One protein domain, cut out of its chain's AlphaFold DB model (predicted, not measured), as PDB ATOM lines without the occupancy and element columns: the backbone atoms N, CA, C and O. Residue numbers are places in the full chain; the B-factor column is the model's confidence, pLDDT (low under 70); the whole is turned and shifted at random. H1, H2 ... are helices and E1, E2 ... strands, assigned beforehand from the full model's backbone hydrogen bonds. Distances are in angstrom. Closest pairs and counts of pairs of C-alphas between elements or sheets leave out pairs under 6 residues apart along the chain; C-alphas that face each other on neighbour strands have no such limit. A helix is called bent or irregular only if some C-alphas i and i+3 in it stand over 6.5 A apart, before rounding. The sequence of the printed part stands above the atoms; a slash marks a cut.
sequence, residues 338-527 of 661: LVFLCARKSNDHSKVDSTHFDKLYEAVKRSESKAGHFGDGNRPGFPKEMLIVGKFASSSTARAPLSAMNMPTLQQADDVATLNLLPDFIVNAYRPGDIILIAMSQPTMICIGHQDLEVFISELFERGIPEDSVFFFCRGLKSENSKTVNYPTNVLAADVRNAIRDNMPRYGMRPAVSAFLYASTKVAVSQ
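Overview. This is residues 338 to 527 of the 661 residues of an uncharacterized protein of Daphnia pulex (UniProt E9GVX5). A twisted sheet of five strands forms the core, with H1 over one face and H2, H4 and H5 on the other side. H3 packs on H2, H4 and H5, farther out from the sheet, while long loops extend from the body. The printed part has 190 residues with five named helices and five named strands, which follow each other along the chain as E1, H1, E2, H2, E3, H3, E4, E5, H4, H5, and its class is mixed, helices and strands. The mixed sheet runs E2, E1, E3, E4, E5, with E5 alone antiparallel to its neighbour. The whole is compact, with a radius of gyration of the C-alphas of 15.5 A, and rounded, spanning 44 by 37 by 34 A.

Along the chain. E1, residues 338 to 345, begins at C-alpha 338 (186.068, 149.002, 172.499) and is 23.5 A long. H1 follows at residues 356 to 369, 20.4 A, then E2 at 386 to 395, 27.2 A. H2, residues 419 to 429, is irregular: C-alphas 420 and 423 are 7.2 A apart, against about 5 A in a regular helix. E3 is residues 435 to 440, H3 450 to 462, E4 470 to 475, E5 488 to 492 and H4 493 to 501. H5, residues 511 to 527, 24.7 A, ends at C-alpha 527 (183.281, 135.659, 151.175).

Arrangement. E1 is parallel to E2 (N 339 and O 387, 2.8 A) and E3 (N 340 and O 437, 2.9 A). E3 and E4 are parallel (N 438 and O 471, 2.8 A); E4 and E5 form an antiparallel hairpin (N 472 and O 491, 2.8 A). E1, H1, E2 and E3, H3, E4 are strand-helix-strand units, parallel neighbour strands joined through a helix; E2, H2, E3 is a split one, with E1 between its strands. These crossovers are right-handed. The sheet makes three layers, helices on both faces: H2 and H5 on one, H1 on the other. H1 runs slantwise to the strands at a height over the sheet of 7.7 A; H2 lies over E1 and runs along the strands, at a height over the sheet of 8.8 A. H5 runs across E4 and E5. H4 is over none. The hub H3, not on the sheet, touches H2 (Pro 423 and Leu 460, closest C-alphas, 6.6 A), H4 (Glu 454 and Arg 497, 5.5 A) and H5 (His 450 and Ala 512, 5.6 A). H1, H3, H4 and H5 have every O i to N i+4 pair within hydrogen-bond range, H2 5 of 7.

Size, cuts and confidence. The farthest C-alphas, Gln 411 and Ser 526, are 44.6 A apart. The printed part has no cut. The links H1 to E2, E2 to H2 and E4 to E5 are long. Mean pLDDT of the printed part is 80.9; it is under 70 in 42 residues, among them 369 to 384, 476 to 487 and 505 to 512.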
ATOM      1  N   LEU A 338     186.886 148.107 171.688       94.50
ATOM      2  CA  LEU A 338     186.068 149.002 172.499       94.50
ATOM      3  C   LEU A 338     184.594 148.592 172.403       94.50
ATOM      4  O   LEU A 338     183.967 148.730 171.354       94.50
ATOM      5  N   VAL A 339     184.026 148.089 173.497       95.12
ATOM      6  CA  VAL A 339     182.654 147.566 173.536       95.12
ATOM      7  C   VAL A 339     181.700 148.592 174.147       95.12
ATOM      8  O   VAL A 339     181.852 148.993 175.304       95.12
ATOM      9  N   PHE A 340     180.670 148.964 173.384       96.38
ATOM     10  CA  PHE A 340     179.595 149.871 173.793       96.38
ATOM     11  C   PHE A 340     178.291 149.083 173.905       96.38
ATOM     12  O   PHE A 340     177.764 148.593 172.905       96.38
ATOM     13  N   LEU A 341     177.764 148.931 175.120       95.62
ATOM     14  CA  LEU A 341     176.567 148.127 175.366       95.62
ATOM     15  C   LEU A 341     175.319 149.010 175.303       95.62
ATOM     16  O   LEU A 341     175.143 149.890 176.140       95.62
ATOM     17  N   CYS A 342     174.436 148.763 174.341       95.38
ATOM     18  CA  CYS A 342     173.288 149.619 174.054       95.38
ATOM     19  C   CYS A 342     171.955 148.923 174.357       95.38
ATOM     20  O   CYS A 342     171.678 147.814 173.885       95.38
ATOM     21  N   ALA A 343     171.095 149.621 175.094       93.25
ATOM     22  CA  ALA A 343     169.729 149.242 175.415       93.25
ATOM     23  C   ALA A 343     168.758 150.387 175.070       93.25
ATOM     24  O   ALA A 343     169.106 151.555 175.090       93.25
ATOM     25  N   ARG A 344     167.500 150.074 174.782       89.56
ATOM     26  CA  ARG A 344     166.422 151.034 174.545       89.56
ATOM     27  C   ARG A 344     165.137 150.446 175.085       89.56
ATOM     28  O   ARG A 344     164.869 149.252 174.910       89.56
ATOM     29  N   LYS A 345     164.324 151.285 175.712       89.38
ATOM     30  CA  LYS A 345     162.982 150.924 176.163       89.38
ATOM     31  C   LYS A 345     161.961 151.792 175.453       89.38
ATOM     32  O   LYS A 345     162.139 152.994 175.332       89.38
ATOM     33  N   SER A 346     160.903 151.156 174.958       80.44
ATOM     34  CA  SER A 346     159.807 151.840 174.266       80.44
ATOM     35  C   SER A 346     158.717 152.344 175.207       80.44
ATOM     36  O   SER A 346     157.779 152.973 174.734       80.44
ATOM     37  N   ASN A 347     158.775 151.979 176.489       76.62
ATOM     38  CA  ASN A 347     157.735 152.277 177.459       76.62
ATOM     39  C   ASN A 347     158.371 152.887 178.708       76.62
ATOM     40  O   ASN A 347     159.201 152.230 179.350       76.62
ATOM     41  N   ASP A 348     157.942 154.103 179.039       68.06
ATOM     42  CA  ASP A 348     158.538 154.960 180.073       68.06
ATOM     43  C   ASP A 348     158.490 154.338 181.476       68.06
ATOM     44  O   ASP A 348     159.258 154.703 182.359       68.06
ATOM     45  N   HIS A 349     157.634 153.335 181.679       75.88
ATOM     46  CA  HIS A 349     157.450 152.674 182.971       75.88
ATOM     47  C   HIS A 349     158.285 151.404 183.165       75.88
ATOM     48  O   HIS A 349     158.234 150.799 184.234       75.88
ATOM     49  N   SER A 350     159.036 150.955 182.153       75.44
ATOM     50  CA  SER A 350     159.768 149.685 182.242       75.44
ATOM     51  C   SER A 350     161.257 149.890 182.508       75.44
ATOM     52  O   SER A 350     161.979 150.451 181.685       75.44
ATOM     53  N   LYS A 351     161.736 149.353 183.635       82.69
ATOM     54  CA  LYS A 351     163.166 149.292 183.952       82.69
ATOM     55  C   LYS A 351     163.904 148.419 182.928       82.69
ATOM     56  O   LYS A 351     163.375 147.408 182.438       82.69
ATOM     57  N   VAL A 352     165.137 148.788 182.589       85.00
ATOM     58  CA  VAL A 352     166.076 147.844 181.966       85.00
ATOM     59  C   VAL A 352     166.376 146.754 182.997       85.00
ATOM     60  O   VAL A 352     166.700 147.063 184.138       85.00
ATOM     61  N   ASP A 353     166.204 145.482 182.625       88.31
ATOM     62  CA  ASP A 353     166.568 144.357 183.502       88.31
ATOM     63  C   ASP A 353     168.016 144.573 183.969       88.31
ATOM     64  O   ASP A 353     168.886 144.823 183.134       88.31
ATOM     65  N   SER A 354     168.269 144.520 185.279       88.31
ATOM     66  CA  SER A 354     169.601 144.770 185.850       88.31
ATOM     67  C   SER A 354     170.660 143.851 185.245       88.31
ATOM     68  O   SER A 354     171.809 144.243 185.100       88.31
ATOM     69  N   THR A 355     170.250 142.662 184.802       92.94
ATOM     70  CA  THR A 355     171.118 141.669 184.163       92.94
ATOM     71  C   THR A 355     171.218 141.824 182.641       92.94
ATOM     72  O   THR A 355     171.872 141.018 181.979       92.94
ATOM     73  N   HIS A 356     170.543 142.810 182.036       91.62
ATOM     74  CA  HIS A 356     170.488 142.972 180.579       91.62
ATOM     75  C   HIS A 356     171.876 143.181 179.974       91.62
ATOM     76  O   HIS A 356     172.242 142.484 179.025       91.62
ATOM     77  N   PHE A 357     172.644 144.119 180.531       94.00
ATOM     78  CA  PHE A 357     173.978 144.447 180.039       94.00
ATOM     79  C   PHE A 357     174.957 143.293 180.252       94.00
ATOM     80  O   PHE A 357     175.689 142.961 179.324       94.00
ATOM     81  N   ASP A 358     174.886 142.600 181.389       93.75
ATOM     82  CA  ASP A 358     175.710 141.414 181.652       93.75
ATOM     83  C   ASP A 358     175.398 140.296 180.650       93.75
ATOM     84  O   ASP A 358     176.290 139.729 180.023       93.75
ATOM     85  N   LYS A 359     174.111 140.025 180.399       92.06
ATOM     86  CA  LYS A 359     173.670 139.043 179.393       92.06
ATOM     87  C   LYS A 359     174.112 139.416 177.977       92.06
ATOM     88  O   LYS A 359     174.300 138.509 177.156       92.06
ATOM     89  N   LEU A 360     174.190 140.711 177.663       91.19
ATOM     90  CA  LEU A 360     174.635 141.219 176.368       91.19
ATOM     91  C   LEU A 360     176.154 141.085 176.227       91.19
ATOM     92  O   LEU A 360     176.615 140.535 175.231       91.19
ATOM     93  N   TYR A 361     176.912 141.471 177.248       92.56
ATOM     94  CA  TYR A 361     178.363 141.315 177.294       92.56
ATOM     95  C   TYR A 361     178.795 139.843 177.226       92.56
ATOM     96  O   TYR A 361     179.627 139.468 176.404       92.56
ATOM     97  N   GLU A 362     178.134 138.962 177.977       91.00
ATOM     98  CA  GLU A 362     178.357 137.514 177.890       91.00
ATOM     99  C   GLU A 362     177.935 136.925 176.534       91.00
ATOM    100  O   GLU A 362     178.336 135.820 176.164       91.00
ATOM    101  N   ALA A 363     177.090 137.615 175.760       87.94
ATOM    102  CA  ALA A 363     176.817 137.228 174.377       87.94
ATOM    103  C   ALA A 363     177.967 137.614 173.446       87.94
ATOM    104  O   ALA A 363     178.340 136.803 172.602       87.94
ATOM    105  N   VAL A 364     178.526 138.813 173.633       88.50
ATOM    106  CA  VAL A 364     179.694 139.306 172.895       88.50
ATOM    107  C   VAL A 364     180.886 138.372 173.124       88.50
ATOM    108  O   VAL A 364     181.381 137.789 172.161       88.50
ATOM    109  N   LYS A 365     181.245 138.080 174.382       87.88
ATOM    110  CA  LYS A 365     182.307 137.110 174.722       87.88
ATOM    111  C   LYS A 365     182.103 135.736 174.085       87.88
ATOM    112  O   LYS A 365     183.015 135.127 173.534       87.88
ATOM    113  N   ARG A 366     180.875 135.214 174.129       83.94
ATOM    114  CA  ARG A 366     180.574 133.911 173.515       83.94
ATOM    115  C   ARG A 366     180.651 133.930 171.994       83.94
ATOM    116  O   ARG A 366     180.860 132.873 171.408       83.94
ATOM    117  N   SER A 367     180.451 135.082 171.362       78.69
ATOM    118  CA  SER A 367     180.572 135.209 169.910       78.69
ATOM    119  C   SER A 367     182.018 135.199 169.427       78.69
ATOM    120  O   SER A 367     182.267 134.746 168.318       78.69
ATOM    121  N   GLU A 368     182.961 135.609 170.277       71.06
ATOM    122  CA  GLU A 368     184.396 135.505 170.009       71.06
ATOM    123  C   GLU A 368     184.852 134.037 170.005       71.06
ATOM    124  O   GLU A 368     185.520 133.583 169.082       71.06
ATOM    125  N   SER A 369     184.410 133.257 170.997       65.56
ATOM    126  CA  SER A 369     184.784 131.835 171.124       65.56
ATOM    127  C   SER A 369     184.134 130.898 170.097       65.56
ATOM    128  O   SER A 369     184.552 129.747 169.963       65.56
ATOM    129  N   LYS A 370     183.092 131.344 169.387       63.06
ATOM    130  CA  LYS A 370     182.357 130.515 168.427       63.06
ATOM    131  C   LYS A 370     182.350 131.187 167.068       63.06
ATOM    132  O   LYS A 370     181.561 132.102 166.839       63.06
ATOM    133  N   ALA A 371     183.139 130.650 166.139       55.50
ATOM    134  CA  ALA A 371     182.919 130.882 164.718       55.50
ATOM    135  C   ALA A 371     181.439 130.575 164.424       55.50
ATOM    136  O   ALA A 371     180.972 129.448 164.612       55.50
ATOM    137  N   GLY A 372     180.658 131.607 164.103       51.75
ATOM    138  CA  GLY A 372     179.215 131.479 163.933       51.75
ATOM    139  C   GLY A 372     178.856 130.451 162.857       51.75
ATOM    140  O   GLY A 372     179.668 130.098 162.006       51.75
ATOM    141  N   HIS A 373     177.596 130.007 162.844       39.84
ATOM    142  CA  HIS A 373     177.080 129.025 161.873       39.84
ATOM    143  C   HIS A 373     177.222 129.469 160.402       39.84
ATOM    144  O   HIS A 373     177.087 128.658 159.491       39.84
ATOM    145  N   PHE A 374     177.516 130.751 160.174       45.56
ATOM    146  CA  PHE A 374     177.851 131.300 158.866       45.56
ATOM    147  C   PHE A 374     179.272 130.983 158.383       45.56
ATOM    148  O   PHE A 374     179.592 131.416 157.286       45.56
ATOM    149  N   GLY A 375     180.061 130.188 159.125       38.66
ATOM    150  CA  GLY A 375     181.329 129.598 158.681       38.66
ATOM    151  C   GLY A 375     182.366 130.663 158.344       38.66
ATOM    152  O   GLY A 375     182.333 131.234 157.264       38.66
ATOM    153  N   ASP A 376     183.261 130.978 159.279       43.72
ATOM    154  CA  ASP A 376     184.324 131.989 159.095       43.72
ATOM    155  C   ASP A 376     183.825 133.431 158.828       43.72
ATOM    156  O   ASP A 376     184.619 134.347 158.635       43.72
ATOM    157  N   GLY A 377     182.501 133.641 158.860       44.66
ATOM    158  CA  GLY A 377     181.815 134.860 158.422       44.66
ATOM    159  C   GLY A 377     181.722 136.007 159.430       44.66
ATOM    160  O   GLY A 377     181.265 137.085 159.063       44.66
ATOM    161  N   ASN A 378     182.180 135.820 160.669       48.00
ATOM    162  CA  ASN A 378     182.357 136.921 161.622       48.00
ATOM    163  C   ASN A 378     183.813 137.433 161.511       48.00
ATOM    164  O   ASN A 378     184.625 137.147 162.384       48.00
ATOM    165  N   ARG A 379     184.188 138.095 160.405       48.16
ATOM    166  CA  ARG A 379     185.518 138.740 160.242       48.16
ATOM    167  C   ARG A 379     185.672 139.956 161.185       48.16
ATOM    168  O   ARG A 379     184.642 140.570 161.465       48.16
ATOM    169  N   PRO A 380     186.896 140.434 161.505       45.44
ATOM    170  CA  PRO A 380     188.185 139.760 161.689       45.44
ATOM    171  C   PRO A 380     188.417 139.448 163.183       45.44
ATOM    172  O   PRO A 380     187.607 139.822 164.028       45.44
ATOM    173  N   GLY A 381     189.510 138.749 163.505       50.38
ATOM    174  CA  GLY A 381     189.928 138.502 164.885       50.38
ATOM    175  C   GLY A 381     189.864 139.787 165.703       50.38
ATOM    176  O   GLY A 381     190.593 140.733 165.415       50.38
ATOM    177  N   PHE A 382     188.954 139.817 166.677       56.28
ATOM    178  CA  PHE A 382     188.892 140.892 167.652       56.28
ATOM    179  C   PHE A 382     190.309 141.117 168.197       56.28
ATOM    180  O   PHE A 382     190.979 140.132 168.535       56.28
ATOM    181  N   PRO A 383     190.801 142.367 168.277       54.44
ATOM    182  CA  PRO A 383     191.952 142.666 169.112       54.44
ATOM    183  C   PRO A 383     191.777 141.959 170.459       54.44
ATOM    184  O   PRO A 383     190.688 142.011 171.037       54.44
ATOM    185  N   LYS A 384     192.829 141.269 170.924       66.56
ATOM    186  CA  LYS A 384     192.781 140.237 171.986       66.56
ATOM    187  C   LYS A 384     192.174 140.693 173.320       66.56
ATOM    188  O   LYS A 384     191.905 139.861 174.180       66.56
ATOM    189  N   GLU A 385     192.002 141.995 173.518       85.00
ATOM    190  CA  GLU A 385     191.472 142.575 174.742       85.00
ATOM    191  C   GLU A 385     190.206 143.393 174.440       85.00
ATOM    192  O   GLU A 385     190.243 144.420 173.756       85.00
ATOM    193  N   MET A 386     189.070 142.922 174.961       90.31
ATOM    194  CA  MET A 386     187.814 143.670 174.967       90.31
ATOM    195  C   MET A 386     187.746 144.586 176.187       90.31
ATOM    196  O   MET A 386     187.756 144.113 177.324       90.31
ATOM    197  N   LEU A 387     187.573 145.883 175.949       93.19
ATOM    198  CA  LEU A 387     187.352 146.897 176.972       93.19
ATOM    199  C   LEU A 387     185.911 147.403 176.886       93.19
ATOM    200  O   LEU A 387     185.514 147.984 175.878       93.19
ATOM    201  N   ILE A 388     185.123 147.217 177.948       94.69
ATOM    202  CA  ILE A 388     183.807 147.862 178.040       94.69
ATOM    203  C   ILE A 388     184.034 149.352 178.285       94.69
ATOM    204  O   ILE A 388     184.538 149.730 179.340       94.69
ATOM    205  N   VAL A 389     183.644 150.187 177.325       95.75
ATOM    206  CA  VAL A 389     183.774 151.647 177.442       95.75
ATOM    207  C   VAL A 389     182.579 152.243 178.181       95.75
ATOM    208  O   VAL A 389     182.737 153.153 178.986       95.75
ATOM    209  N   GLY A 390     181.372 151.727 177.937       95.50
ATOM    210  CA  GLY A 390     180.178 152.244 178.598       95.50
ATOM    211  C   GLY A 390     178.903 151.458 178.313       95.50
ATOM    212  O   GLY A 390     178.820 150.661 177.371       95.50
ATOM    213  N   LYS A 391     177.900 151.713 179.154       96.50
ATOM    214  CA  LYS A 391     176.524 151.234 179.013       96.50
ATOM    215  C   LYS A 391     175.643 152.416 178.624       96.50
ATOM    216  O   LYS A 391     175.734 153.474 179.238       96.50
ATOM    217  N   PHE A 392     174.782 152.224 177.634       95.75
ATOM    218  CA  PHE A 392     173.929 153.274 177.092       95.75
ATOM    219  C   PHE A 392     172.480 152.805 177.066       95.75
ATOM    220  O   PHE A 392     172.181 151.747 176.508       95.75
ATOM    221  N   ALA A 393     171.576 153.573 177.667       94.88
ATOM    222  CA  ALA A 393     170.146 153.319 177.627       94.88
ATOM    223  C   ALA A 393     169.328 154.601 177.569       94.88
ATOM    224  O   ALA A 393     169.630 155.564 178.262       94.88
ATOM    225  N   SER A 394     168.238 154.564 176.804       93.69
ATOM    226  CA  SER A 394     167.232 155.628 176.821       93.69
ATOM    227  C   SER A 394     165.816 155.070 176.771       93.69
ATOM    228  O   SER A 394     165.563 154.018 176.163       93.69
ATOM    229  N   SER A 395     164.884 155.799 177.389       91.81
ATOM    230  CA  SER A 395     163.458 155.639 177.119       91.81
ATOM    231  C   SER A 395     163.118 156.464 175.895       91.81
ATOM    232  O   SER A 395     163.269 157.683 175.892       91.81
ATOM    233  N   SER A 396     162.724 155.814 174.809       87.38
ATOM    234  CA  SER A 396     162.319 156.549 173.622       87.38
ATOM    235  C   SER A 396     161.424 155.728 172.719       87.38
ATOM    236  O   SER A 396     161.509 154.494 172.650       87.38
ATOM    237  N   THR A 397     160.576 156.432 171.973       84.25
ATOM    238  CA  THR A 397     159.779 155.781 170.944       84.25
ATOM    239  C   THR A 397     160.699 155.169 169.907       84.25
ATOM    240  O   THR A 397     161.810 155.626 169.635       84.25
ATOM    241  N   ALA A 398     160.202 154.117 169.276       72.44
ATOM    242  CA  ALA A 398     161.013 153.355 168.362       72.44
ATOM    243  C   ALA A 398     161.495 154.202 167.153       72.44
ATOM    244  O   ALA A 398     162.525 153.892 166.559       72.44
ATOM    245  N   ARG A 399     160.773 155.289 166.844       82.06
ATOM    246  CA  ARG A 399     161.007 156.229 165.740       82.06
ATOM    247  C   ARG A 399     161.895 157.423 166.088       82.06
ATOM    248  O   ARG A 399     162.165 158.212 165.196       82.06
ATOM    249  N   ALA A 400     162.285 157.603 167.347       86.31
ATOM    250  CA  ALA A 400     163.125 158.737 167.697       86.31
ATOM    251  C   ALA A 400     164.517 158.586 167.057       86.31
ATOM    252  O   ALA A 400     165.069 157.480 167.098       86.31
ATOM    253  N   PRO A 401     165.089 159.661 166.490       88.31
ATOM    254  CA  PRO A 401     166.487 159.665 166.082       88.31
ATOM    255  C   PRO A 401     167.388 159.546 167.313       88.31
ATOM    256  O   PRO A 401     166.997 159.948 168.412       88.31
ATOM    257  N   LEU A 402     168.612 159.035 167.134       89.38
ATOM    258  CA  LEU A 402     169.570 158.849 168.232       89.38
ATOM    259  C   LEU A 402     169.828 160.157 169.000       89.38
ATOM    260  O   LEU A 402     169.870 160.157 170.228       89.38
ATOM    261  N   SER A 403     169.891 161.285 168.288       89.00
ATOM    262  CA  SER A 403     170.053 162.631 168.854       89.00
ATOM    263  C   SER A 403     168.919 163.057 169.798       89.00
ATOM    264  O   SER A 403     169.143 163.875 170.687       89.00
ATOM    265  N   ALA A 404     167.720 162.487 169.648       90.31
ATOM    266  CA  ALA A 404     166.562 162.743 170.506       90.31
ATOM    267  C   ALA A 404     166.386 161.688 171.615       90.31
ATOM    268  O   ALA A 404     165.435 161.761 172.392       90.31
ATOM    269  N   MET A 405     167.275 160.696 171.716       92.25
ATOM    270  CA  MET A 405     167.237 159.681 172.775       92.25
ATOM    271  C   MET A 405     167.954 160.165 174.043       92.25
ATOM    272  O   MET A 405     168.835 159.482 174.561       92.25
ATOM    273  N   ASN A 406     167.585 161.344 174.541       93.00
ATOM    274  CA  ASN A 406     168.173 161.983 175.726       93.00
ATOM    275  C   ASN A 406     167.410 161.713 177.031       93.00
ATOM    276  O   ASN A 406     167.840 162.144 178.095       93.00
ATOM    277  N   MET A 407     166.283 161.005 176.964       91.56
ATOM    278  CA  MET A 407     165.492 160.666 178.143       91.56
ATOM    279  C   MET A 407     166.032 159.383 178.794       91.56
ATOM    280  O   MET A 407     166.011 158.328 178.146       91.56
ATOM    281  N   PRO A 408     166.487 159.425 180.058       91.25
ATOM    282  CA  PRO A 408     166.922 158.228 180.765       91.25
ATOM    283  C   PRO A 408     165.744 157.277 181.012       91.25
ATOM    284  O   PRO A 408     164.577 157.667 181.059       91.25
ATOM    285  N   THR A 409     166.050 155.992 181.165       88.31
ATOM    286  CA  THR A 409     165.073 154.977 181.580       88.31
ATOM    287  C   THR A 409     164.699 155.132 183.058       88.31
ATOM    288  O   THR A 409     165.478 155.635 183.868       88.31
ATOM    289  N   LEU A 410     163.499 154.683 183.442       84.50
ATOM    290  CA  LEU A 410     163.085 154.683 184.847       84.50
ATOM    291  C   LEU A 410     164.035 153.795 185.668       84.50
ATOM    292  O   LEU A 410     164.175 152.609 185.367       84.50
ATOM    293  N   GLN A 411     164.650 154.359 186.714       84.31
ATOM    294  CA  GLN A 411     165.686 153.698 187.525       84.31
ATOM    295  C   GLN A 411     166.912 153.257 186.705       84.31
ATOM    296  O   GLN A 411     167.435 152.155 186.907       84.31
ATOM    297  N   GLN A 412     167.339 154.095 185.758       85.50
ATOM    298  CA  GLN A 412     168.636 153.956 185.105       85.50
ATOM    299  C   GLN A 412     169.741 153.935 186.167       85.50
ATOM    300  O   GLN A 412     169.740 154.773 187.063       85.50
ATOM    301  N   ALA A 413     170.628 152.943 186.102       89.50
ATOM    302  CA  ALA A 413     171.765 152.872 187.013       89.50
ATOM    303  C   ALA A 413     172.766 154.000 186.709       89.50
ATOM    304  O   ALA A 413     172.889 154.416 185.555       89.50
ATOM    305  N   ASP A 414     173.503 154.450 187.725       91.44
ATOM    306  CA  ASP A 414     174.431 155.594 187.640       91.44
ATOM    307  C   ASP A 414     175.610 155.360 186.667       91.44
ATOM    308  O   ASP A 414     176.317 156.280 186.242       91.44
ATOM    309  N   ASP A 415     175.853 154.105 186.289       92.38
ATOM    310  CA  ASP A 415     176.858 153.700 185.307       92.38
ATOM    311  C   ASP A 415     176.318 153.608 183.868       92.38
ATOM    312  O   ASP A 415     177.057 153.219 182.961       92.38
ATOM    313  N   VAL A 416     175.056 153.980 183.636       93.94
ATOM    314  CA  VAL A 416     174.403 153.927 182.324       93.94
ATOM    315  C   VAL A 416     174.137 155.344 181.816       93.94
ATOM    316  O   VAL A 416     173.351 156.087 182.399       93.94
ATOM    317  N   ALA A 417     174.755 155.710 180.696       95.56
ATOM    318  CA  ALA A 417     174.540 156.982 180.006       95.56
ATOM    319  C   ALA A 417     173.327 156.919 179.062       95.56
ATOM    320  O   ALA A 417     172.835 155.841 178.725       95.56
ATOM    321  N   THR A 418     172.830 158.062 178.597       95.19
ATOM    322  CA  THR A 418     171.774 158.113 177.576       95.19
ATOM    323  C   THR A 418     172.330 157.853 176.173       95.19
ATOM    324  O   THR A 418     173.463 158.208 175.850       95.19
ATOM    325  N   LEU A 419     171.535 157.213 175.309       94.38
ATOM    326  CA  LEU A 419     171.943 156.814 173.955       94.38
ATOM    327  C   LEU A 419     172.363 157.990 173.060       94.38
ATOM    328  O   LEU A 419     173.212 157.801 172.195       94.38
ATOM    329  N   ASN A 420     171.829 159.196 173.265       94.44
ATOM    330  CA  ASN A 420     172.246 160.379 172.501       94.44
ATOM    331  C   ASN A 420     173.723 160.760 172.722       94.44
ATOM    332  O   ASN A 420     174.286 161.457 171.885       94.44
ATOM    333  N   LEU A 421     174.345 160.313 173.819       95.44
ATOM    334  CA  LEU A 421     175.761 160.555 174.115       95.44
ATOM    335  C   LEU A 421     176.691 159.525 173.456       95.44
ATOM    336  O   LEU A 421     177.904 159.720 173.434       95.44
ATOM    337  N   LEU A 422     176.146 158.437 172.900       95.75
ATOM    338  CA  LEU A 422     176.928 157.349 172.309       95.75
ATOM    339  C   LEU A 422     177.961 157.820 171.262       95.75
ATOM    340  O   LEU A 422     179.109 157.386 171.373       95.75
ATOM    341  N   PRO A 423     177.636 158.707 170.291       95.81
ATOM    342  CA  PRO A 423     178.620 159.156 169.300       95.81
ATOM    343  C   PRO A 423     179.823 159.855 169.942       95.81
ATOM    344  O   PRO A 423     180.966 159.598 169.570       95.81
ATOM    345  N   ASP A 424     179.579 160.696 170.951       95.25
ATOM    346  CA  ASP A 424     180.633 161.444 171.641       95.25
ATOM    347  C   ASP A 424     181.542 160.521 172.457       95.25
ATOM    348  O   ASP A 424     182.763 160.674 172.431       95.25
ATOM    349  N   PHE A 425     180.974 159.509 173.115       95.56
ATOM    350  CA  PHE A 425     181.765 158.499 173.817       95.56
ATOM    351  C   PHE A 425     182.618 157.657 172.865       95.56
ATOM    352  O   PHE A 425     183.765 157.364 173.195       95.56
ATOM    353  N   ILE A 426     182.088 157.283 171.695       96.00
ATOM    354  CA  ILE A 426     182.847 156.538 170.682       96.00
ATOM    355  C   ILE A 426     184.047 157.362 170.214       96.00
ATOM    356  O   ILE A 426     185.178 156.887 170.290       96.00
ATOM    357  N   VAL A 427     183.808 158.605 169.792       95.62
ATOM    358  CA  VAL A 427     184.853 159.477 169.238       95.62
ATOM    359  C   VAL A 427     185.935 159.786 170.271       95.62
ATOM    360  O   VAL A 427     187.119 159.710 169.959       95.62
ATOM    361  N   ASN A 428     185.557 160.054 171.521       94.81
ATOM    362  CA  ASN A 428     186.528 160.365 172.572       94.81
ATOM    363  C   ASN A 428     187.348 159.139 173.010       94.81
ATOM    364  O   ASN A 428     188.524 159.263 173.371       94.81
ATOM    365  N   ALA A 429     186.734 157.952 173.002       93.38
ATOM    366  CA  ALA A 429     187.387 156.722 173.433       93.38
ATOM    367  C   ALA A 429     188.286 156.105 172.357       93.38
ATOM    368  O   ALA A 429     189.240 155.415 172.716       93.38
ATOM    369  N   TYR A 430     187.994 156.329 171.074       94.81
ATOM    370  CA  TYR A 430     188.713 155.731 169.953       94.81
ATOM    371  C   TYR A 430     190.176 156.188 169.867       94.81
ATOM    372  O   TYR A 430     190.503 157.352 170.117       94.81
ATOM    373  N   ARG A 431     191.072 155.270 169.492       93.00
ATOM    374  CA  ARG A 431     192.425 155.571 169.013       93.00
ATOM    375  C   ARG A 431     192.686 154.766 167.731       93.00
ATOM    376  O   ARG A 431     192.064 153.719 167.540       93.00
ATOM    377  N   PRO A 432     193.588 155.237 166.851       91.94
ATOM    378  CA  PRO A 432     193.937 154.508 165.636       91.94
ATOM    379  C   PRO A 432     194.318 153.051 165.928       91.94
ATOM    380  O   PRO A 432     195.093 152.792 166.847       91.94
ATOM    381  N   GLY A 433     193.761 152.123 165.149       89.44
ATOM    382  CA  GLY A 433     193.966 150.676 165.299       89.44
ATOM    383  C   GLY A 433     192.948 149.967 166.203       89.44
ATOM    384  O   GLY A 433     192.840 148.745 166.151       89.44
ATOM    385  N   ASP A 434     192.149 150.695 166.989       92.75
ATOM    386  CA  ASP A 434     191.079 150.060 167.760       92.75
ATOM    387  C   ASP A 434     189.919 149.591 166.883       92.75
ATOM    388  O   ASP A 434     189.634 150.143 165.818       92.75
ATOM    389  N   ILE A 435     189.182 148.612 167.403       93.44
ATOM    390  CA  ILE A 435     187.909 148.162 166.847       93.44
ATOM    391  C   ILE A 435     186.783 148.604 167.775       93.44
ATOM    392  O   ILE A 435     186.782 148.302 168.964       93.44
ATOM    393  N   ILE A 436     185.788 149.295 167.237       95.00
ATOM    394  CA  ILE A 436     184.574 149.696 167.942       95.00
ATOM    395  C   ILE A 436     183.507 148.628 167.725       95.00
ATOM    396  O   ILE A 436     183.100 148.355 166.599       95.00
ATOM    397  N   LEU A 437     182.996 148.057 168.812       94.19
ATOM    398  CA  LEU A 437     181.889 147.113 168.796       94.19
ATOM    399  C   LEU A 437     180.679 147.700 169.523       94.19
ATOM    400  O   LEU A 437     180.627 147.754 170.754       94.19
ATOM    401  N   ILE A 438     179.664 148.091 168.762       95.25
ATOM    402  CA  ILE A 438     178.391 148.563 169.298       95.25
ATOM    403  C   ILE A 438     177.467 147.358 169.460       95.25
ATOM    404  O   ILE A 438     176.868 146.864 168.503       95.25
ATOM    405  N   ALA A 439     177.371 146.859 170.688       93.94
ATOM    406  CA  ALA A 439     176.568 145.698 171.017       93.94
ATOM    407  C   ALA A 439     175.148 146.107 171.385       93.94
ATOM    408  O   ALA A 439     174.919 146.918 172.280       93.94
ATOM    409  N   MET A 440     174.177 145.488 170.729       92.50
ATOM    410  CA  MET A 440     172.766 145.716 170.972       92.50
ATOM    411  C   MET A 440     171.974 144.421 170.856       92.50
ATOM    412  O   MET A 440     172.334 143.450 170.186       92.50
ATOM    413  N   SER A 441     170.832 144.407 171.520       85.00
ATOM    414  CA  SER A 441     169.955 143.249 171.511       85.00
ATOM    415  C   SER A 441     169.027 143.232 170.283       85.00
ATOM    416  O   SER A 441     168.540 142.192 169.862       85.00
ATOM    417  N   GLN A 442     168.754 144.376 169.662       82.38
ATOM    418  CA  GLN A 442     168.055 144.444 168.376       82.38
ATOM    419  C   GLN A 442     168.619 145.615 167.561       82.38
ATOM    420  O   GLN A 442     168.889 146.653 168.156       82.38
ATOM    421  N   PRO A 443     168.717 145.508 166.222       78.69
ATOM    422  CA  PRO A 443     169.152 146.621 165.370       78.69
ATOM    423  C   PRO A 443     168.335 147.898 165.582       78.69
ATOM    424  O   PRO A 443     168.840 149.011 165.509       78.69
ATOM    425  N   THR A 444     167.049 147.735 165.900       78.81
ATOM    426  CA  THR A 444     166.131 148.850 166.129       78.81
ATOM    427  C   THR A 444     166.491 149.689 167.350       78.81
ATOM    428  O   THR A 444     165.894 150.744 167.502       78.81
ATOM    429  N   MET A 445     167.393 149.244 168.231       80.69
ATOM    430  CA  MET A 445     167.689 149.899 169.510       80.69
ATOM    431  C   MET A 445     168.420 151.233 169.349       80.69
ATOM    432  O   MET A 445     168.229 152.101 170.191       80.69
ATOM    433  N   ILE A 446     169.192 151.412 168.276       77.19
ATOM    434  CA  ILE A 446     169.856 152.689 167.968       77.19
ATOM    435  C   ILE A 446     168.905 153.612 167.210       77.19
ATOM    436  O   ILE A 446     168.765 154.778 167.558       77.19
ATOM    437  N   CYS A 447     168.206 153.088 166.205       75.94
ATOM    438  CA  CYS A 447     167.219 153.833 165.431       75.94
ATOM    439  C   CYS A 447     166.381 152.885 164.562       75.94
ATOM    440  O   CYS A 447     166.768 151.754 164.260       75.94
ATOM    441  N   ILE A 448     165.186 153.337 164.175       70.75
ATOM    442  CA  ILE A 448     164.348 152.629 163.195       70.75
ATOM    443  C   ILE A 448     164.489 153.224 161.797       70.75
ATOM    444  O   ILE A 448     164.413 152.474 160.820       70.75
ATOM    445  N   GLY A 449     164.682 154.541 161.698       81.75
ATOM    446  CA  GLY A 449     164.858 155.233 160.430       81.75
ATOM    447  C   GLY A 449     166.196 154.887 159.786       81.75
ATOM    448  O   GLY A 449     167.236 154.941 160.434       81.75
ATOM    449  N   HIS A 450     166.170 154.559 158.492       84.81
ATOM    450  CA  HIS A 450     167.388 154.433 157.687       84.81
ATOM    451  C   HIS A 450     168.203 155.722 157.692       84.81
ATOM    452  O   HIS A 450     169.413 155.658 157.842       84.81
ATOM    453  N   GLN A 451     167.534 156.870 157.567       87.12
ATOM    454  CA  GLN A 451     168.181 158.182 157.546       87.12
ATOM    455  C   GLN A 451     168.900 158.465 158.866       87.12
ATOM    456  O   GLN A 451     170.066 158.822 158.847       87.12
ATOM    457  N   ASP A 452     168.258 158.210 160.007       88.06
ATOM    458  CA  ASP A 452     168.892 158.440 161.312       88.06
ATOM    459  C   ASP A 452     170.092 157.512 161.547       88.06
ATOM    460  O   ASP A 452     171.082 157.920 162.149       88.06
ATOM    461  N   LEU A 453     170.009 156.257 161.081       90.19
ATOM    462  CA  LEU A 453     171.126 155.312 161.151       90.19
ATOM    463  C   LEU A 453     172.288 155.744 160.258       90.19
ATOM    464  O   LEU A 453     173.438 155.662 160.671       90.19
ATOM    465  N   GLU A 454     171.979 156.180 159.039       93.19
ATOM    466  CA  GLU A 454     172.961 156.660 158.072       93.19
ATOM    467  C   GLU A 454     173.662 157.913 158.596       93.19
ATOM    468  O   GLU A 454     174.887 157.918 158.629       93.19
ATOM    469  N   VAL A 455     172.915 158.888 159.123       92.62
ATOM    470  CA  VAL A 455     173.465 160.111 159.728       92.62
ATOM    471  C   VAL A 455     174.370 159.775 160.908       92.62
ATOM    472  O   VAL A 455     175.467 160.312 160.997       92.62
ATOM    473  N   PHE A 456     173.958 158.855 161.788       93.75
ATOM    474  CA  PHE A 456     174.795 158.417 162.908       93.75
ATOM    475  C   PHE A 456     176.115 157.789 162.439       93.75
ATOM    476  O   PHE A 456     177.176 158.133 162.951       93.75
ATOM    477  N   ILE A 457     176.061 156.870 161.471       95.31
ATOM    478  CA  ILE A 457     177.260 156.193 160.965       95.31
ATOM    479  C   ILE A 457     178.168 157.189 160.230       95.31
ATOM    480  O   ILE A 457     179.377 157.190 160.448       95.31
ATOM    481  N   SER A 458     177.592 158.050 159.390       95.62
ATOM    482  CA  SER A 458     178.320 159.093 158.666       95.62
ATOM    483  C   SER A 458     178.986 160.079 159.625       95.62
ATOM    484  O   SER A 458     180.158 160.379 159.431       95.62
ATOM    485  N   GLU A 459     178.315 160.487 160.709       95.31
ATOM    486  CA  GLU A 459     178.910 161.360 161.730       95.31
ATOM    487  C   GLU A 459     180.156 160.726 162.366       95.31
ATOM    488  O   GLU A 459     181.160 161.410 162.556       95.31
ATOM    489  N   LEU A 460     180.130 159.424 162.685       96.31
ATOM    490  CA  LEU A 460     181.311 158.747 163.233       96.31
ATOM    491  C   LEU A 460     182.489 158.817 162.255       96.31
ATOM    492  O   LEU A 460     183.607 159.144 162.654       96.31
ATOM    493  N   PHE A 461     182.236 158.547 160.977       97.00
ATOM    494  CA  PHE A 461     183.278 158.534 159.956       97.00
ATOM    495  C   PHE A 461     183.825 159.931 159.651       97.00
ATOM    496  O   PHE A 461     185.038 160.118 159.580       97.00
ATOM    497  N   GLU A 462     182.953 160.937 159.564       96.12
ATOM    498  CA  GLU A 462     183.340 162.345 159.410       96.12
ATOM    499  C   GLU A 462     184.184 162.848 160.588       96.12
ATOM    500  O   GLU A 462     185.045 163.711 160.417       96.12
ATOM    501  N   ARG A 463     183.989 162.279 161.782       96.12
ATOM    502  CA  ARG A 463     184.773 162.584 162.989       96.12
ATOM    503  C   ARG A 463     186.058 161.757 163.111       96.12
ATOM    504  O   ARG A 463     186.662 161.732 164.181       96.12
ATOM    505  N   GLY A 464     186.492 161.116 162.026       96.06
ATOM    506  CA  GLY A 464     187.795 160.458 161.921       96.06
ATOM    507  C   GLY A 464     187.819 158.992 162.349       96.06
ATOM    508  O   GLY A 464     188.903 158.427 162.479       96.06
ATOM    509  N   ILE A 465     186.660 158.362 162.564       96.75
ATOM    510  CA  ILE A 465     186.588 156.920 162.815       96.75
ATOM    511  C   ILE A 465     186.692 156.165 161.477       96.75
ATOM    512  O   ILE A 465     185.859 156.388 160.600       96.75
ATOM    513  N   PRO A 466     187.662 155.254 161.283       96.31
ATOM    514  CA  PRO A 466     187.787 154.492 160.042       96.31
ATOM    515  C   PRO A 466     186.572 153.603 159.754       96.31
ATOM    516  O   PRO A 466     186.002 152.988 160.661       96.31
ATOM    517  N   GLU A 467     186.197 153.493 158.478       95.44
ATOM    518  CA  GLU A 467     185.022 152.731 158.027       95.44
ATOM    519  C   GLU A 467     185.089 151.232 158.362       95.44
ATOM    520  O   GLU A 467     184.056 150.588 158.556       95.44
ATOM    521  N   ASP A 468     186.300 150.689 158.463       93.69
ATOM    522  CA  ASP A 468     186.615 149.298 158.783       93.69
ATOM    523  C   ASP A 468     186.741 149.021 160.293       93.69
ATOM    524  O   ASP A 468     186.920 147.871 160.694       93.69
ATOM    525  N   SER A 469     186.601 150.048 161.138       93.94
ATOM    526  CA  SER A 469     186.771 149.929 162.591       93.94
ATOM    527  C   SER A 469     185.462 149.748 163.363       93.94
ATOM    528  O   SER A 469     185.498 149.307 164.508       93.94
ATOM    529  N   VAL A 470     184.299 150.062 162.778       95.00
ATOM    530  CA  VAL A 470     183.015 150.078 163.504       95.00
ATOM    531  C   VAL A 470     182.154 148.881 163.138       95.00
ATOM    532  O   VAL A 470     181.714 148.730 161.999       95.00
ATOM    533  N   PHE A 471     181.817 148.077 164.138       93.00
ATOM    534  CA  PHE A 471     180.979 146.895 164.005       93.00
ATOM    535  C   PHE A 471     179.738 147.014 164.874       93.00
ATOM    536  O   PHE A 471     179.784 147.425 166.034       93.00
ATOM    537  N   PHE A 472     178.615 146.565 164.334       92.31
ATOM    538  CA  PHE A 472     177.411 146.328 165.102       92.31
ATOM    539  C   PHE A 472     177.314 144.856 165.479       92.31
ATOM    540  O   PHE A 472     177.222 143.993 164.605       92.31
ATOM    541  N   PHE A 473     177.261 144.579 166.781       91.31
ATOM    542  CA  PHE A 473     176.905 143.265 167.300       91.31
ATOM    543  C   PHE A 473     175.410 143.243 167.607       91.31
ATOM    544  O   PHE A 473     174.934 143.944 168.500       91.31
ATOM    545  N   CYS A 474     174.665 142.405 166.895       86.50
ATOM    546  CA  CYS A 474     173.235 142.232 167.107       86.50
ATOM    547  C   CYS A 474     172.936 140.813 167.582       86.50
ATOM    548  O   CYS A 474     173.182 139.833 166.877       86.50
ATOM    549  N   ARG A 475     172.331 140.696 168.767       75.56
ATOM    550  CA  ARG A 475     171.797 139.424 169.265       75.56
ATOM    551  C   ARG A 475     170.295 139.400 169.059       75.56
ATOM    552  O   ARG A 475     169.598 139.798 169.979       75.56
ATOM    553  N   GLY A 476     169.801 138.916 167.916       61.69
ATOM    554  CA  GLY A 476     168.359 138.860 167.633       61.69
ATOM    555  C   GLY A 476     167.561 138.422 168.863       61.69
ATOM    556  O   GLY A 476     167.675 137.282 169.296       61.69
ATOM    557  N   LEU A 477     166.844 139.345 169.512       43.31
ATOM    558  CA  LEU A 477     166.105 138.999 170.722       43.31
ATOM    559  C   LEU A 477     164.839 138.230 170.360       43.31
ATOM    560  O   LEU A 477     164.037 138.662 169.531       43.31
ATOM    561  N   LYS A 478     164.669 137.121 171.076       41.34
ATOM    562  CA  LYS A 478     163.452 136.330 171.236       41.34
ATOM    563  C   LYS A 478     162.225 137.252 171.356       41.34
ATOM    564  O   LYS A 478     162.107 138.002 172.321       41.34
ATOM    565  N   SER A 479     161.324 137.194 170.380       40.22
ATOM    566  CA  SER A 479     159.938 137.630 170.570       40.22
ATOM    567  C   SER A 479     159.285 136.644 171.543       40.22
ATOM    568  O   SER A 479     159.470 135.436 171.380       40.22
ATOM    569  N   GLU A 480     158.531 137.116 172.542       37.88
ATOM    570  CA  GLU A 480     157.779 136.239 173.462       37.88
ATOM    571  C   GLU A 480     156.864 135.253 172.709       37.88
ATOM    572  O   GLU A 480     156.616 134.154 173.197       37.88
ATOM    573  N   ASN A 481     156.479 135.584 171.468       44.09
ATOM    574  CA  ASN A 481     155.524 134.828 170.659       44.09
ATOM    575  C   ASN A 481     156.116 134.198 169.382       44.09
ATOM    576  O   ASN A 481     155.370 133.693 168.544       44.09
ATOM    577  N   SER A 482     157.438 134.233 169.163       39.28
ATOM    578  CA  SER A 482     158.062 133.614 167.976       39.28
ATOM    579  C   SER A 482     159.546 133.350 168.230       39.28
ATOM    580  O   SER A 482     160.315 134.281 168.472       39.28
ATOM    581  N   LYS A 483     159.972 132.082 168.175       44.59
ATOM    582  CA  LYS A 483     161.384 131.683 168.304       44.59
ATOM    583  C   LYS A 483     162.174 132.144 167.071       44.59
ATOM    584  O   LYS A 483     162.418 131.352 166.167       44.59
ATOM    585  N   THR A 484     162.590 133.404 167.015       49.72
ATOM    586  CA  THR A 484     163.672 133.811 166.113       49.72
ATOM    587  C   THR A 484     164.928 133.056 166.525       49.72
ATOM    588  O   THR A 484     165.279 133.013 167.705       49.72
ATOM    589  N   VAL A 485     165.574 132.388 165.572       51.03
ATOM    590  CA  VAL A 485     166.815 131.675 165.862       51.03
ATOM    591  C   VAL A 485     167.899 132.718 166.130       51.03
ATOM    592  O   VAL A 485     168.198 133.556 165.283       51.03
ATOM    593  N   ASN A 486     168.430 132.702 167.352       59.38
ATOM    594  CA  ASN A 486     169.398 133.681 167.830       59.38
ATOM    595  C   ASN A 486     170.770 133.401 167.213       59.38
ATOM    596  O   ASN A 486     171.556 132.644 167.785       59.38
ATOM    597  N   TYR A 487     171.074 134.033 166.086       65.19
ATOM    598  CA  TYR A 487     172.443 134.090 165.595       65.19
ATOM    599  C   TYR A 487     173.064 135.418 166.040       65.19
ATOM    600  O   TYR A 487     172.505 136.469 165.728       65.19
ATOM    601  N   PRO A 488     174.154 135.400 166.830       70.94
ATOM    602  CA  PRO A 488     174.959 136.595 167.021       70.94
ATOM    603  C   PRO A 488     175.552 136.973 165.664       70.94
ATOM    604  O   PRO A 488     176.184 136.141 165.010       70.94
ATOM    605  N   THR A 489     175.305 138.203 165.234       78.56
ATOM    606  CA  THR A 489     175.765 138.702 163.940       78.56
ATOM    607  C   THR A 489     176.566 139.970 164.158       78.56
ATOM    608  O   THR A 489     176.071 140.904 164.792       78.56
ATOM    609  N   ASN A 490     177.785 139.977 163.619       84.69
ATOM    610  CA  ASN A 490     178.618 141.163 163.500       84.69
ATOM    611  C   ASN A 490     178.484 141.698 162.082       84.69
ATOM    612  O   ASN A 490     178.657 140.948 161.123       84.69
ATOM    613  N   VAL A 491     178.158 142.978 161.956       87.12
ATOM    614  CA  VAL A 491     178.035 143.650 160.660       87.12
ATOM    615  C   VAL A 491     178.858 144.923 160.705       87.12
ATOM    616  O   VAL A 491     178.744 145.681 161.667       87.12
ATOM    617  N   LEU A 492     179.669 145.163 159.678       91.38
ATOM    618  CA  LEU A 492     180.423 146.403 159.565       91.38
ATOM    619  C   LEU A 492     179.457 147.578 159.361       91.38
ATOM    620  O   LEU A 492     178.528 147.499 158.552       91.38
ATOM    621  N   ALA A 493     179.663 148.676 160.083       92.88
ATOM    622  CA  ALA A 493     178.805 149.849 159.975       92.88
ATOM    623  C   ALA A 493     178.838 150.447 158.561       92.88
ATOM    624  O   ALA A 493     177.798 150.863 158.054       92.88
ATOM    625  N   ALA A 494     179.993 150.404 157.889       94.19
ATOM    626  CA  ALA A 494     180.123 150.832 156.500       94.19
ATOM    627  C   ALA A 494     179.242 150.005 155.551       94.19
ATOM    628  O   ALA A 494     178.559 150.576 154.702       94.19
ATOM    629  N   ASP A 495     179.158 148.683 155.745       90.88
ATOM    630  CA  ASP A 495     178.272 147.827 154.947       90.88
ATOM    631  C   ASP A 495     176.800 148.180 155.172       90.88
ATOM    632  O   ASP A 495     176.024 148.222 154.218       90.88
ATOM    633  N   VAL A 496     176.408 148.478 156.416       90.75
ATOM    634  CA  VAL A 496     175.045 148.931 156.735       90.75
ATOM    635  C   VAL A 496     174.748 150.281 156.077       90.75
ATOM    636  O   VAL A 496     173.692 150.431 155.462       90.75
ATOM    637  N   ARG A 497     175.674 151.248 156.154       93.31
ATOM    638  CA  ARG A 497     175.543 152.571 155.517       93.31
ATOM    639  C   ARG A 497     175.414 152.446 154.002       93.31
ATOM    640  O   ARG A 497     174.488 153.005 153.421       93.31
ATOM    641  N   ASN A 498     176.300 151.682 153.367       92.38
ATOM    642  CA  ASN A 498     176.285 151.469 151.920       92.38
ATOM    643  C   ASN A 498     174.982 150.791 151.493       92.38
ATOM    644  O   ASN A 498     174.338 151.224 150.549       92.38
ATOM    645  N   ALA A 499     174.513 149.812 152.264       88.19
ATOM    646  CA  ALA A 499     173.243 149.160 152.002       88.19
ATOM    647  C   ALA A 499     172.028 150.107 152.120       88.19
ATOM    648  O   ALA A 499     171.037 149.927 151.413       88.19
ATOM    649  N   ILE A 500     172.089 151.121 152.991       88.19
ATOM    650  CA  ILE A 500     171.076 152.185 153.067       88.19
ATOM    651  C   ILE A 500     171.161 153.110 151.845       88.19
ATOM    652  O   ILE A 500     170.125 153.442 151.269       88.19
ATOM    653  N   ARG A 501     172.376 153.507 151.444       89.94
ATOM    654  CA  ARG A 501     172.626 154.382 150.284       89.94
ATOM    655  C   ARG A 501     172.252 153.726 148.954       89.94
ATOM    656  O   ARG A 501     171.708 154.403 148.091       89.94
ATOM    657  N   ASP A 502     172.414 152.410 148.839       88.62
ATOM    658  CA  ASP A 502     172.032 151.595 147.674       88.62
ATOM    659  C   ASP A 502     170.494 151.448 147.516       88.62
ATOM    660  O   ASP A 502     170.013 150.516 146.868       88.62
ATOM    661  N   ASN A 503     169.695 152.333 148.134       76.75
ATOM    662  CA  ASN A 503     168.229 152.363 148.082       76.75
ATOM    663  C   ASN A 503     167.569 151.009 148.366       76.75
ATOM    664  O   ASN A 503     166.557 150.646 147.757       76.75
ATOM    665  N   MET A 504     168.123 150.245 149.311       74.44
ATOM    666  CA  MET A 504     167.570 148.936 149.616       74.44
ATOM    667  C   MET A 504     166.073 149.034 149.930       74.44
ATOM    668  O   MET A 504     165.664 149.904 150.710       74.44
ATOM    669  N   PRO A 505     165.255 148.122 149.369       63.53
ATOM    670  CA  PRO A 505     163.830 148.085 149.638       63.53
ATOM    671  C   PRO A 505     163.562 148.151 151.139       63.53
ATOM    672  O   PRO A 505     164.014 147.319 151.934       63.53
ATOM    673  N   ARG A 506     162.813 149.189 151.520       64.56
ATOM    674  CA  ARG A 506     162.364 149.443 152.886       64.56
ATOM    675  C   ARG A 506     161.282 148.418 153.219       64.56
ATOM    676  O   ARG A 506     160.093 148.707 153.139       64.56
ATOM    677  N   TYR A 507     161.681 147.183 153.515       53.03
ATOM    678  CA  TYR A 507     160.728 146.127 153.840       53.03
ATOM    679  C   TYR A 507     160.094 146.394 155.213       53.03
ATOM    680  O   TYR A 507     160.638 146.062 156.268       53.03
ATOM    681  N   GLY A 508     158.902 146.990 155.187       56.91
ATOM    682  CA  GLY A 508     158.047 147.195 156.352       56.91
ATOM    683  C   GLY A 508     158.508 148.297 157.313       56.91
ATOM    684  O   GLY A 508     159.349 149.139 157.019       56.91
ATOM    685  N   MET A 509     157.923 148.283 158.512       50.50
ATOM    686  CA  MET A 509     158.068 149.327 159.541       50.50
ATOM    687  C   MET A 509     159.419 149.314 160.283       50.50
ATOM    688  O   MET A 509     159.578 150.048 161.259       50.50
ATOM    689  N   ARG A 510     160.382 148.466 159.885       62.94
ATOM    690  CA  ARG A 510     161.691 148.337 160.559       62.94
ATOM    691  C   ARG A 510     162.875 148.406 159.581       62.94
ATOM    692  O   ARG A 510     163.643 147.445 159.515       62.94
ATOM    693  N   PRO A 511     163.052 149.532 158.865       58.25
ATOM    694  CA  PRO A 511     164.076 149.688 157.834       58.25
ATOM    695  C   PRO A 511     165.486 149.270 158.287       58.25
ATOM    696  O   PRO A 511     166.150 148.502 157.588       58.25
ATOM    697  N   ALA A 512     165.925 149.682 159.482       64.44
ATOM    698  CA  ALA A 512     167.242 149.313 160.009       64.44
ATOM    699  C   ALA A 512     167.487 147.790 159.993       64.44
ATOM    700  O   ALA A 512     168.533 147.336 159.556       64.44
ATOM    701  N   VAL A 513     166.501 146.966 160.360       73.06
ATOM    702  CA  VAL A 513     166.666 145.500 160.358       73.06
ATOM    703  C   VAL A 513     166.935 144.968 158.948       73.06
ATOM    704  O   VAL A 513     167.786 144.097 158.785       73.06
ATOM    705  N   SER A 514     166.261 145.506 157.929       71.50
ATOM    706  CA  SER A 514     166.505 145.137 156.530       71.50
ATOM    707  C   SER A 514     167.928 145.488 156.101       71.50
ATOM    708  O   SER A 514     168.591 144.644 155.503       71.50
ATOM    709  N   ALA A 515     168.416 146.676 156.484       71.88
ATOM    710  CA  ALA A 515     169.778 147.114 156.183       71.88
ATOM    711  C   ALA A 515     170.822 146.142 156.747       71.88
ATOM    712  O   ALA A 515     171.701 145.667 156.030       71.88
ATOM    713  N   PHE A 516     170.649 145.764 158.013       77.19
ATOM    714  CA  PHE A 516     171.487 144.779 158.689       77.19
ATOM    715  C   PHE A 516     171.435 143.398 158.033       77.19
ATOM    716  O   PHE A 516     172.478 142.777 157.832       77.19
ATOM    717  N   LEU A 517     170.240 142.900 157.698       77.19
ATOM    718  CA  LEU A 517     170.078 141.590 157.063       77.19
ATOM    719  C   LEU A 517     170.750 141.548 155.693       77.19
ATOM    720  O   LEU A 517     171.499 140.618 155.408       77.19
ATOM    721  N   TYR A 518     170.528 142.561 154.861       75.94
ATOM    722  CA  TYR A 518     171.146 142.626 153.543       75.94
ATOM    723  C   TYR A 518     172.663 142.770 153.636       75.94
ATOM    724  O   TYR A 518     173.361 142.019 152.959       75.94
ATOM    725  N   ALA A 519     173.177 143.651 154.503       74.69
ATOM    726  CA  ALA A 519     174.613 143.781 154.737       74.69
ATOM    727  C   ALA A 519     175.213 142.428 155.156       74.69
ATOM    728  O   ALA A 519     176.159 141.949 154.536       74.69
ATOM    729  N   SER A 520     174.563 141.727 156.093       73.81
ATOM    730  CA  SER A 520     174.965 140.377 156.512       73.81
ATOM    731  C   SER A 520     174.979 139.379 155.346       73.81
ATOM    732  O   SER A 520     175.902 138.577 155.222       73.81
ATOM    733  N   THR A 521     173.975 139.420 154.460       75.88
ATOM    734  CA  THR A 521     173.925 138.528 153.291       75.88
ATOM    735  C   THR A 521     174.965 138.879 152.230       75.88
ATOM    736  O   THR A 521     175.586 137.968 151.693       75.88
ATOM    737  N   LYS A 522     175.201 140.167 151.947       74.12
ATOM    738  CA  LYS A 522     176.188 140.631 150.960       74.12
ATOM    739  C   LYS A 522     177.596 140.226 151.396       74.12
ATOM    740  O   LYS A 522     178.333 139.651 150.600       74.12
ATOM    741  N   VAL A 523     177.916 140.399 152.682       64.69
ATOM    742  CA  VAL A 523     179.177 139.936 153.284       64.69
ATOM    743  C   VAL A 523     179.323 138.418 153.163       64.69
ATOM    744  O   VAL A 523     180.347 137.936 152.677       64.69
ATOM    745  N   ALA A 524     178.292 137.652 153.535       64.25
ATOM    746  CA  ALA A 524     178.327 136.193 153.433       64.25
ATOM    747  C   ALA A 524     178.505 135.701 151.982       64.25
ATOM    748  O   ALA A 524     179.184 134.701 151.746       64.25
ATOM    749  N   VAL A 525     177.917 136.398 151.005       65.19
ATOM    750  CA  VAL A 525     178.047 136.076 149.576       65.19
ATOM    751  C   VAL A 525     179.455 136.389 149.068       65.19
ATOM    752  O   VAL A 525     180.099 135.491 148.526       65.19
ATOM    753  N   SER A 526     179.981 137.598 149.298       60.34
ATOM    754  CA  SER A 526     181.317 137.990 148.822       60.34
ATOM    755  C   SER A 526     182.439 137.107 149.380       60.34
ATOM    756  O   SER A 526     183.447 136.882 148.715       60.34
ATOM    757  N   GLN A 527     182.282 136.559 150.586       57.41
ATOM    758  CA  GLN A 527     183.281 135.659 151.175       57.41
ATOM    759  C   GLN A 527     183.246 134.240 150.596       57.41
ATOM    760  O   GLN A 527     184.291 133.603 150.496       57.41
TER     761      GLN A 527